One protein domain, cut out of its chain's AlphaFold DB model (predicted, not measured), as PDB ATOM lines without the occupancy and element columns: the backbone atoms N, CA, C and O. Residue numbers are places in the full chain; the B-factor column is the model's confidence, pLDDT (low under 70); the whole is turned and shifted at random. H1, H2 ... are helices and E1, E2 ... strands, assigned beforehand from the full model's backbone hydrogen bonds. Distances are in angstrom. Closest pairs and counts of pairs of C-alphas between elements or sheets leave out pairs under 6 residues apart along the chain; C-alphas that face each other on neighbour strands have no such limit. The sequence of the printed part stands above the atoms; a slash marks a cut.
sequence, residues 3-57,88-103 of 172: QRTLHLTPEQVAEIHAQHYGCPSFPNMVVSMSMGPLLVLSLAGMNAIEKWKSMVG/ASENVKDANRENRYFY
ATOM      1  N   GLN A   3     121.063 107.804 128.024       93.31
ATOM      2  CA  GLN A   3     121.202 107.774 126.573       93.31
ATOM      3  C   GLN A   3     121.236 106.334 126.066       93.31
ATOM      4  O   GLN A   3     121.765 105.454 126.748       93.31
ATOM      5  N   ARG A   4     120.694 106.103 124.870       92.12
ATOM      6  CA  ARG A   4     120.832 104.840 124.136       92.12
ATOM      7  C   ARG A   4     120.826 105.102 122.636       92.12
ATOM      8  O   ARG A   4     120.076 105.953 122.166       92.12
ATOM      9  N   THR A   5     121.620 104.334 121.904       93.75
ATOM     10  CA  THR A   5     121.569 104.291 120.440       93.75
ATOM     11  C   THR A   5     120.759 103.074 120.018       93.75
ATOM     12  O   THR A   5     120.935 101.992 120.578       93.75
ATOM     13  N   LEU A   6     119.834 103.252 119.083       93.56
ATOM     14  CA  LEU A   6     118.946 102.194 118.605       93.56
ATOM     15  C   LEU A   6     118.522 102.475 117.166       93.56
ATOM     16  O   LEU A   6     118.544 103.622 116.744       93.56
ATOM     17  N   HIS A   7     118.089 101.458 116.435       94.06
ATOM     18  CA  HIS A   7     117.483 101.616 115.112       94.06
ATOM     19  C   HIS A   7     116.017 101.195 115.224       94.06
ATOM     20  O   HIS A   7     115.750 100.081 115.671       94.06
ATOM     21  N   LEU A   8     115.084 102.097 114.904       92.88
ATOM     22  CA  LEU A   8     113.647 101.807 114.944       92.88
ATOM     23  C   LEU A   8     113.159 101.187 113.642       92.88
ATOM     24  O   LEU A   8     113.572 101.604 112.561       92.88
ATOM     25  N   THR A   9     112.222 100.245 113.746       95.50
ATOM     26  CA  THR A   9     111.443  99.807 112.582       95.50
ATOM     27  C   THR A   9     110.356 100.837 112.246       95.50
ATOM     28  O   THR A   9     109.947 101.604 113.127       95.50
ATOM     29  N   PRO A  10     109.842 100.864 111.003       94.62
ATOM     30  CA  PRO A  10     108.722 101.729 110.632       94.62
ATOM     31  C   PRO A  10     107.505 101.574 111.557       94.62
ATOM     32  O   PRO A  10     106.872 102.563 111.923       94.62
ATOM     33  N   GLU A  11     107.206 100.347 111.994       95.69
ATOM     34  CA  GLU A  11     106.092 100.043 112.899       95.69
ATOM     35  C   GLU A  11     106.302 100.677 114.275       95.69
ATOM     36  O   GLU A  11     105.376 101.266 114.827       95.69
ATOM     37  N   GLN A  12     107.528 100.618 114.806       93.88
ATOM     38  CA  GLN A  12     107.863 101.242 116.086       93.88
ATOM     39  C   GLN A  12     107.756 102.768 116.008       93.88
ATOM     40  O   GLN A  12     107.202 103.391 116.911       93.88
ATOM     41  N   VAL A  13     108.240 103.388 114.922       92.12
ATOM     42  CA  VAL A  13     108.086 104.841 114.722       92.12
ATOM     43  C   VAL A  13     106.604 105.216 114.642       92.12
ATOM     44  O   VAL A  13     106.171 106.170 115.293       92.12
ATOM     45  N   ALA A  14     105.814 104.453 113.884       93.12
ATOM     46  CA  ALA A  14     104.381 104.685 113.748       93.12
ATOM     47  C   ALA A  14     103.640 104.547 115.089       93.12
ATOM     48  O   ALA A  14     102.752 105.348 115.379       93.12
ATOM     49  N   GLU A  15     104.031 103.582 115.923       92.19
ATOM     50  CA  GLU A  15     103.489 103.381 117.269       92.19
ATOM     51  C   GLU A  15     103.819 104.558 118.201       92.19
ATOM     52  O   GLU A  15     102.925 105.108 118.848       92.19
ATOM     53  N   ILE A  16     105.085 104.997 118.237       90.19
ATOM     54  CA  ILE A  16     105.535 106.118 119.080       90.19
ATOM     55  C   ILE A  16     104.792 107.414 118.721       90.19
ATOM     56  O   ILE A  16     104.413 108.181 119.613       90.19
ATOM     57  N   HIS A  17     104.568 107.650 117.427       87.31
ATOM     58  CA  HIS A  17     103.965 108.877 116.906       87.31
ATOM     59  C   HIS A  17     102.504 108.717 116.476       87.31
ATOM     60  O   HIS A  17     102.009 109.524 115.686       87.31
ATOM     61  N   ALA A  18     101.785 107.727 117.010       90.81
ATOM     62  CA  ALA A  18     100.419 107.411 116.597       90.81
ATOM     63  C   ALA A  18      99.445 108.609 116.660       90.81
ATOM     64  O   ALA A  18      98.493 108.653 115.885       90.81
ATOM     65  N   GLN A  19      99.686 109.621 117.512       87.75
ATOM     66  CA  GLN A  19      98.848 110.833 117.534       87.75
ATOM     67  C   GLN A  19      98.899 111.666 116.244       87.75
ATOM     68  O   GLN A  19      98.013 112.484 116.020       87.75
ATOM     69  N   HIS A  20      99.931 111.492 115.419       86.69
ATOM     70  CA  HIS A  20     100.083 112.184 114.139       86.69
ATOM     71  C   HIS A  20      99.512 111.369 112.971       86.69
ATOM     72  O   HIS A  20      99.636 111.777 111.816       86.69
ATOM     73  N   TYR A  21      98.892 110.215 113.242       89.88
ATOM     74  CA  TYR A  21      98.250 109.418 112.207       89.88
ATOM     75  C   TYR A  21      97.173 110.242 111.483       89.88
ATOM     76  O   TYR A  21      96.340 110.897 112.106       89.88
ATOM     77  N   GLY A  22      97.206 110.219 110.150       89.44
ATOM     78  CA  GLY A  22      96.335 111.034 109.297       89.44
ATOM     79  C   GLY A  22      96.900 112.413 108.934       89.44
ATOM     80  O   GLY A  22      96.370 113.055 108.028       89.44
ATOM     81  N   CYS A  23      97.994 112.867 109.557       88.38
ATOM     82  CA  CYS A  23      98.707 114.059 109.097       88.38
ATOM     83  C   CYS A  23      99.474 113.765 107.789       88.38
ATOM     84  O   CYS A  23     100.131 112.725 107.698       88.38
ATOM     85  N   PRO A  24      99.493 114.683 106.799       87.19
ATOM     86  CA  PRO A  24     100.199 114.466 105.528       87.19
ATOM     87  C   PRO A  24     101.703 114.180 105.662       87.19
ATOM     88  O   PRO A  24     102.277 113.496 104.822       87.19
ATOM     89  N   SER A  25     102.346 114.687 106.719       82.44
ATOM     90  CA  SER A  25     103.772 114.474 106.998       82.44
ATOM     91  C   SER A  25     104.087 113.124 107.652       82.44
ATOM     92  O   SER A  25     105.250 112.727 107.680       82.44
ATOM     93  N   PHE A  26     103.080 112.408 108.164       88.19
ATOM     94  CA  PHE A  26     103.278 111.195 108.958       88.19
ATOM     95  C   PHE A  26     104.040 110.082 108.217       88.19
ATOM     96  O   PHE A  26     104.999 109.564 108.790       88.19
ATOM     97  N   PRO A  27     103.721 109.739 106.949       90.56
ATOM     98  CA  PRO A  27     104.459 108.700 106.230       90.56
ATOM     99  C   PRO A  27     105.945 109.038 106.050       90.56
ATOM    100  O   PRO A  27     106.801 108.177 106.237       90.56
ATOM    101  N   ASN A  28     106.259 110.300 105.742       87.00
ATOM    102  CA  ASN A  28     107.640 110.742 105.539       87.00
ATOM    103  C   ASN A  28     108.451 110.679 106.839       87.00
ATOM    104  O   ASN A  28     109.594 110.230 106.814       87.00
ATOM    105  N   MET A  29     107.851 111.059 107.968       85.69
ATOM    106  CA  MET A  29     108.474 110.951 109.292       85.69
ATOM    107  C   MET A  29     108.770 109.488 109.655       85.69
ATOM    108  O   MET A  29     109.868 109.173 110.115       85.69
ATOM    109  N   VAL A  30     107.823 108.576 109.394       90.62
ATOM    110  CA  VAL A  30     108.014 107.133 109.631       90.62
ATOM    111  C   VAL A  30     109.201 106.595 108.836       90.62
ATOM    112  O   VAL A  30     110.048 105.894 109.394       90.62
ATOM    113  N   VAL A  31     109.297 106.951 107.555       89.56
ATOM    114  CA  VAL A  31     110.430 106.556 106.710       89.56
ATOM    115  C   VAL A  31     111.728 107.175 107.232       89.56
ATOM    116  O   VAL A  31     112.666 106.440 107.519       89.56
ATOM    117  N   SER A  32     111.774 108.494 107.437       85.19
ATOM    118  CA  SER A  32     112.987 109.217 107.852       85.19
ATOM    119  C   SER A  32     113.590 108.652 109.145       85.19
ATOM    120  O   SER A  32     114.767 108.291 109.192       85.19
ATOM    121  N   MET A  33     112.771 108.471 110.185       88.12
ATOM    122  CA  MET A  33     113.245 108.005 111.494       88.12
ATOM    123  C   MET A  33     113.604 106.512 111.531       88.12
ATOM    124  O   MET A  33     114.302 106.079 112.448       88.12
ATOM    125  N   SER A  34     113.145 105.718 110.559       91.38
ATOM    126  CA  SER A  34     113.471 104.287 110.455       91.38
ATOM    127  C   SER A  34     114.613 103.989 109.478       91.38
ATOM    128  O   SER A  34     115.067 102.849 109.391       91.38
ATOM    129  N   MET A  35     115.138 104.993 108.765       89.38
ATOM    130  CA  MET A  35     116.238 104.800 107.812       89.38
ATOM    131  C   MET A  35     117.594 104.509 108.468       89.38
ATOM    132  O   MET A  35     118.471 103.941 107.817       89.38
ATOM    133  N   GLY A  36     117.796 104.875 109.736       87.88
ATOM    134  CA  GLY A  36     119.096 104.727 110.387       87.88
ATOM    135  C   GLY A  36     119.051 104.722 111.914       87.88
ATOM    136  O   GLY A  36     117.984 104.829 112.522       87.88
ATOM    137  N   PRO A  37     120.224 104.589 112.557       91.19
ATOM    138  CA  PRO A  37     120.327 104.608 114.006       91.19
ATOM    139  C   PRO A  37     120.024 106.002 114.573       91.19
ATOM    140  O   PRO A  37     120.514 107.021 114.092       91.19
ATOM    141  N   LEU A  38     119.267 106.019 115.664       90.56
ATOM    142  CA  LEU A  38     118.869 107.186 116.435       90.56
ATOM    143  C   LEU A  38     119.588 107.200 117.786       90.56
ATOM    144  O   LEU A  38     119.750 106.161 118.433       90.56
ATOM    145  N   LEU A  39     119.955 108.395 118.249       92.06
ATOM    146  CA  LEU A  39     120.374 108.634 119.628       92.06
ATOM    147  C   LEU A  39     119.174 109.130 120.438       92.06
ATOM    148  O   LEU A  39     118.707 110.250 120.249       92.06
ATOM    149  N   VAL A  40     118.701 108.312 121.376       92.88
ATOM    150  CA  VAL A  40     117.601 108.680 122.271       92.88
ATOM    151  C   VAL A  40     118.158 109.186 123.591       92.88
ATOM    152  O   VAL A  40     118.879 108.469 124.287       92.88
ATOM    153  N   LEU A  41     117.765 110.400 123.975       92.88
ATOM    154  CA  LEU A  41     118.196 111.059 125.206       92.88
ATOM    155  C   LEU A  41     117.022 111.232 126.176       92.88
ATOM    156  O   LEU A  41     115.975 111.752 125.808       92.88
ATOM    157  N   SER A  42     117.226 110.841 127.433       92.31
ATOM    158  CA  SER A  42     116.339 111.173 128.553       92.31
ATOM    159  C   SER A  42     116.993 112.275 129.385       92.31
ATOM    160  O   SER A  42     117.979 112.046 130.109       92.31
ATOM    161  N   LEU A  43     116.480 113.494 129.212       91.56
ATOM    162  CA  LEU A  43     116.971 114.712 129.849       91.56
ATOM    163  C   LEU A  43     116.137 115.028 131.093       91.56
ATOM    164  O   LEU A  43     114.921 114.869 131.091       91.56
ATOM    165  N   ALA A  44     116.796 115.507 132.146       89.81
ATOM    166  CA  ALA A  44     116.150 115.891 133.395       89.81
ATOM    167  C   ALA A  44     116.592 117.299 133.799       89.81
ATOM    168  O   ALA A  44     117.751 117.673 133.606       89.81
ATOM    169  N   GLY A  45     115.667 118.071 134.362       89.81
ATOM    170  CA  GLY A  45     115.915 119.423 134.845       89.81
ATOM    171  C   GLY A  45     114.643 120.264 134.890       89.81
ATOM    172  O   GLY A  45     113.638 119.940 134.258       89.81
ATOM    173  N   MET A  46     114.695 121.384 135.614       89.81
ATOM    174  CA  MET A  46     113.583 122.339 135.645       89.81
ATOM    175  C   MET A  46     113.296 122.863 134.236       89.81
ATOM    176  O   MET A  46     114.212 123.369 133.577       89.81
ATOM    177  N   ASN A  47     112.037 122.764 133.803       89.88
ATOM    178  CA  ASN A  47     111.568 123.146 132.468       89.88
ATOM    179  C   ASN A  47     112.359 122.466 131.333       89.88
ATOM    180  O   ASN A  47     112.652 123.096 130.319       89.88
ATOM    181  N   ALA A  48     112.745 121.193 131.508       91.44
ATOM    182  CA  ALA A  48     113.577 120.469 130.541       91.44
ATOM    183  C   ALA A  48     112.983 120.446 129.124       91.44
ATOM    184  O   ALA A  48     113.727 120.619 128.164       91.44
ATOM    185  N   ILE A  49     111.660 120.293 128.999       91.31
ATOM    186  CA  ILE A  49     110.957 120.263 127.706       91.31
ATOM    187  C   ILE A  49     111.127 121.597 126.970       91.31
ATOM    188  O   ILE A  49     111.682 121.629 125.877       91.31
ATOM    189  N   GLU A  50     110.734 122.704 127.602       90.88
ATOM    190  CA  GLU A  50     110.865 124.062 127.051       90.88
ATOM    191  C   GLU A  50     112.320 124.413 126.712       90.88
ATOM    192  O   GLU A  50     112.612 124.947 125.641       90.88
ATOM    193  N   LYS A  51     113.263 124.062 127.598       91.19
ATOM    194  CA  LYS A  51     114.698 124.289 127.375       91.19
ATOM    195  C   LYS A  51     115.218 123.502 126.177       91.19
ATOM    196  O   LYS A  51     115.950 124.059 125.363       91.19
ATOM    197  N   TRP A  52     114.839 122.229 126.056       90.81
ATOM    198  CA  TRP A  52     115.235 121.393 124.927       90.81
ATOM    199  C   TRP A  52     114.621 121.902 123.620       90.81
ATOM    200  O   TRP A  52     115.363 122.115 122.666       90.81
ATOM    201  N   LYS A  53     113.317 122.216 123.591       87.06
ATOM    202  CA  LYS A  53     112.644 122.813 122.421       87.06
ATOM    203  C   LYS A  53     113.317 124.117 121.987       87.06
ATOM    204  O   LYS A  53     113.602 124.296 120.805       87.06
ATOM    205  N   SER A  54     113.642 124.989 122.943       84.88
ATOM    206  CA  SER A  54     114.339 126.258 122.683       84.88
ATOM    207  C   SER A  54     115.742 126.046 122.108       84.88
ATOM    208  O   SER A  54     116.146 126.747 121.184       84.88
ATOM    209  N   MET A  55     116.484 125.067 122.632       84.12
ATOM    210  CA  MET A  55     117.837 124.752 122.172       84.12
ATOM    211  C   MET A  55     117.844 124.083 120.791       84.12
ATOM    212  O   MET A  55     118.694 124.410 119.961       84.12
ATOM    213  N   VAL A  56     116.892 123.185 120.519       82.56
ATOM    214  CA  VAL A  56     116.685 122.587 119.190       82.56
ATOM    215  C   VAL A  56     116.303 123.667 118.174       82.56
ATOM    216  O   VAL A  56     116.829 123.673 117.061       82.56
ATOM    217  N   GLY A  57     115.459 124.617 118.581       74.56
ATOM    218  CA  GLY A  57     114.947 125.687 117.733       74.56
ATOM    219  C   GLY A  57     113.728 125.249 116.911       74.56
ATOM    220  O   GLY A  57     113.457 124.053 116.779       74.56
ATOM    221  N   ALA A  88     111.858 116.597 119.831       88.88
ATOM    222  CA  ALA A  88     111.569 117.065 121.179       88.88
ATOM    223  C   ALA A  88     110.116 116.717 121.516       88.88
ATOM    224  O   ALA A  88     109.224 116.998 120.718       88.88
ATOM    225  N   SER A  89     109.870 116.147 122.696       91.00
ATOM    226  CA  SER A  89     108.506 115.907 123.169       91.00
ATOM    227  C   SER A  89     107.747 117.232 123.292       91.00
ATOM    228  O   SER A  89     108.301 118.227 123.766       91.00
ATOM    229  N   GLU A  90     106.478 117.254 122.885       88.25
ATOM    230  CA  GLU A  90     105.706 118.502 122.810       88.25
ATOM    231  C   GLU A  90     105.342 119.040 124.201       88.25
ATOM    232  O   GLU A  90     105.413 120.245 124.447       88.25
ATOM    233  N   ASN A  91     104.987 118.136 125.119       90.31
ATOM    234  CA  ASN A  91     104.529 118.420 126.478       90.31
ATOM    235  C   ASN A  91     104.881 117.261 127.439       90.31
ATOM    236  O   ASN A  91     105.414 116.229 127.032       90.31
ATOM    237  N   VAL A  92     104.571 117.421 128.731       89.31
ATOM    238  CA  VAL A  92     104.892 116.436 129.788       89.31
ATOM    239  C   VAL A  92     104.237 115.073 129.543       89.31
ATOM    240  O   VAL A  92     104.842 114.039 129.826       89.31
ATOM    241  N   LYS A  93     103.013 115.045 129.004       88.12
ATOM    242  CA  LYS A  93     102.299 113.794 128.710       88.12
ATOM    243  C   LYS A  93     103.018 113.009 127.614       88.12
ATOM    244  O   LYS A  93     103.244 111.810 127.785       88.12
ATOM    245  N   ASP A  94     103.419 113.686 126.542       89.50
ATOM    246  CA  ASP A  94     104.180 113.079 125.448       89.50
ATOM    247  C   ASP A  94     105.570 112.634 125.916       89.50
ATOM    248  O   ASP A  94     105.947 111.492 125.671       89.50
ATOM    249  N   ALA A  95     106.271 113.465 126.696       90.31
ATOM    250  CA  ALA A  95     107.581 113.128 127.257       90.31
ATOM    251  C   ALA A  95     107.534 111.862 128.127       90.31
ATOM    252  O   ALA A  95     108.397 110.994 128.010       90.31
ATOM    253  N   ASN A  96     106.503 111.716 128.964       87.69
ATOM    254  CA  ASN A  96     106.323 110.526 129.793       87.69
ATOM    255  C   ASN A  96     106.024 109.276 128.957       87.69
ATOM    256  O   ASN A  96     106.596 108.218 129.224       87.69
ATOM    257  N   ARG A  97     105.150 109.380 127.946       87.38
ATOM    258  CA  ARG A  97     104.827 108.256 127.049       87.38
ATOM    259  C   ARG A  97     106.060 107.812 126.262       87.38
ATOM    260  O   ARG A  97     106.406 106.634 126.292       87.38
ATOM    261  N   GLU A  98     106.735 108.754 125.612       91.06
ATOM    262  CA  GLU A  98     107.939 108.508 124.812       91.06
ATOM    263  C   GLU A  98     109.064 107.936 125.682       91.06
ATOM    264  O   GLU A  98     109.647 106.902 125.358       91.06
ATOM    265  N   ASN A  99     109.336 108.531 126.848       90.38
ATOM    266  CA  ASN A  99     110.374 108.017 127.733       90.38
ATOM    267  C   ASN A  99     110.039 106.614 128.259       90.38
ATOM    268  O   ASN A  99     110.943 105.789 128.369       90.38
ATOM    269  N   ARG A 100     108.771 106.309 128.565       87.94
ATOM    270  CA  ARG A 100     108.370 104.958 128.992       87.94
ATOM    271  C   ARG A 100     108.574 103.922 127.888       87.94
ATOM    272  O   ARG A 100     108.969 102.804 128.201       87.94
ATOM    273  N   TYR A 101     108.373 104.304 126.626       89.00
ATOM    274  CA  TYR A 101     108.664 103.449 125.475       89.00
ATOM    275  C   TYR A 101     110.158 103.096 125.397       89.00
ATOM    276  O   TYR A 101     110.539 101.930 125.324       89.00
ATOM    277  N   PHE A 102     111.033 104.103 125.485       90.38
ATOM    278  CA  PHE A 102     112.479 103.899 125.340       90.38
ATOM    279  C   PHE A 102     113.187 103.420 126.612       90.38
ATOM    280  O   PHE A 102     114.277 102.845 126.533       90.38
ATOM    281  N   TYR A 103     112.602 103.647 127.784       89.44
ATOM    282  CA  TYR A 103     113.196 103.346 129.082       89.44
ATOM    283  C   TYR A 103     112.157 102.758 130.060       89.44
ATOM    284  O   TYR A 103     111.930 103.337 131.126       89.44
TER     285      TYR A 103
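What this domain is: This is residues 3 to 57 and 88 to 103 of the 172 residues of the protein "Nucleoside diphosphate kinase-like 5" of Asbolus verrucosus (UniProt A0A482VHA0). A two-stranded antiparallel ribbon, E1 beside E2, bridges two groups of helices: H1 and H2 meet as a crossed pair at the end where E1 finishes and E2 starts, while H3 follows from the other end of E2 and H4 passes near that end. The groups are joined by few helix contacts, with H1 and H2 the one helix pair that touches and H4 near H1. The printed part has 71 residues, with four named helices and two named strands in the order E1, H1, H2, E2, H3, H4, and its class is mixed, helices and strands. It is compact, with a radius of gyration of the C-alphas of 12.6 A, and its outline is rounded, spanning 33 by 25 by 22 A.

Where its parts are: Find C-alpha 3 at (121.202, 107.774, 126.573); from there E1 runs through residues 3 to 7, 13.5 A long. H1 takes residues 10 to 16, 10.0 A, and H2 residues 26 to 34, 12.4 A. Look next at C-alpha 37, at (120.327, 104.608, 114.006), where E2 begins; it runs to residue 42, 16.5 A on. H3 takes residues 48 to 56, 12.0 A. After the cut, H4 takes residues 92 to 102, 15.3 A, and ends at C-alpha 102, at (112.479, 103.899, 125.340).

How they stand to each other: Begin with the sheet: E1 and E2 are antiparallel neighbours, their directions 151 degrees apart, and you will find N 38 and O 6 at 2.7 A and N 4 and O 40 at 3.0 A, within hydrogen-bond range. The closest C-alphas of E1 and H2 are those of His 7, the last residue of E1, and Ser 34, the last residue of H2, 6.7 A apart. H1 and H2 touch, their closest C-alphas being those of Pro 10 and Ser 34, 5.4 A apart. Their lines are about perpendicular at 71 degrees, only just past a steep tilt. At the other end of E2, the closest C-alphas of E2 and H4 are those of Ser 42 and Asn 99, 6.8 A apart. H4 and H1 are close but not clearly touching, Ile 16 and Glu 98 having the closest C-alphas at 6.7 A, with a steep tilt of 41 degrees, opposite ways. H3 and H4 are also close but not clearly touching, with the C-alphas of Ile 49 and Val 92 closest at 7.5 A, and about perpendicular at 82 degrees. Among the pairs that stay apart are H2 and H3, and H2 and H4. In H1, H2, H3 and H4 every O i to N i+4 pair is within hydrogen-bond range.

The domain as a whole: The two C-alphas farthest apart, those of Pro 24 and Met 46, are 33.9 A apart. Residues 58 to 87 are cut out, and C-alphas 57 and 88 are 9.9 A apart across the cut, on the link from H3 to H4. Of the links that are printed whole, H1 to H2 is short and the other three are tight. The mean pLDDT of the printed part of this model is 89.7, and no printed residue is under 70.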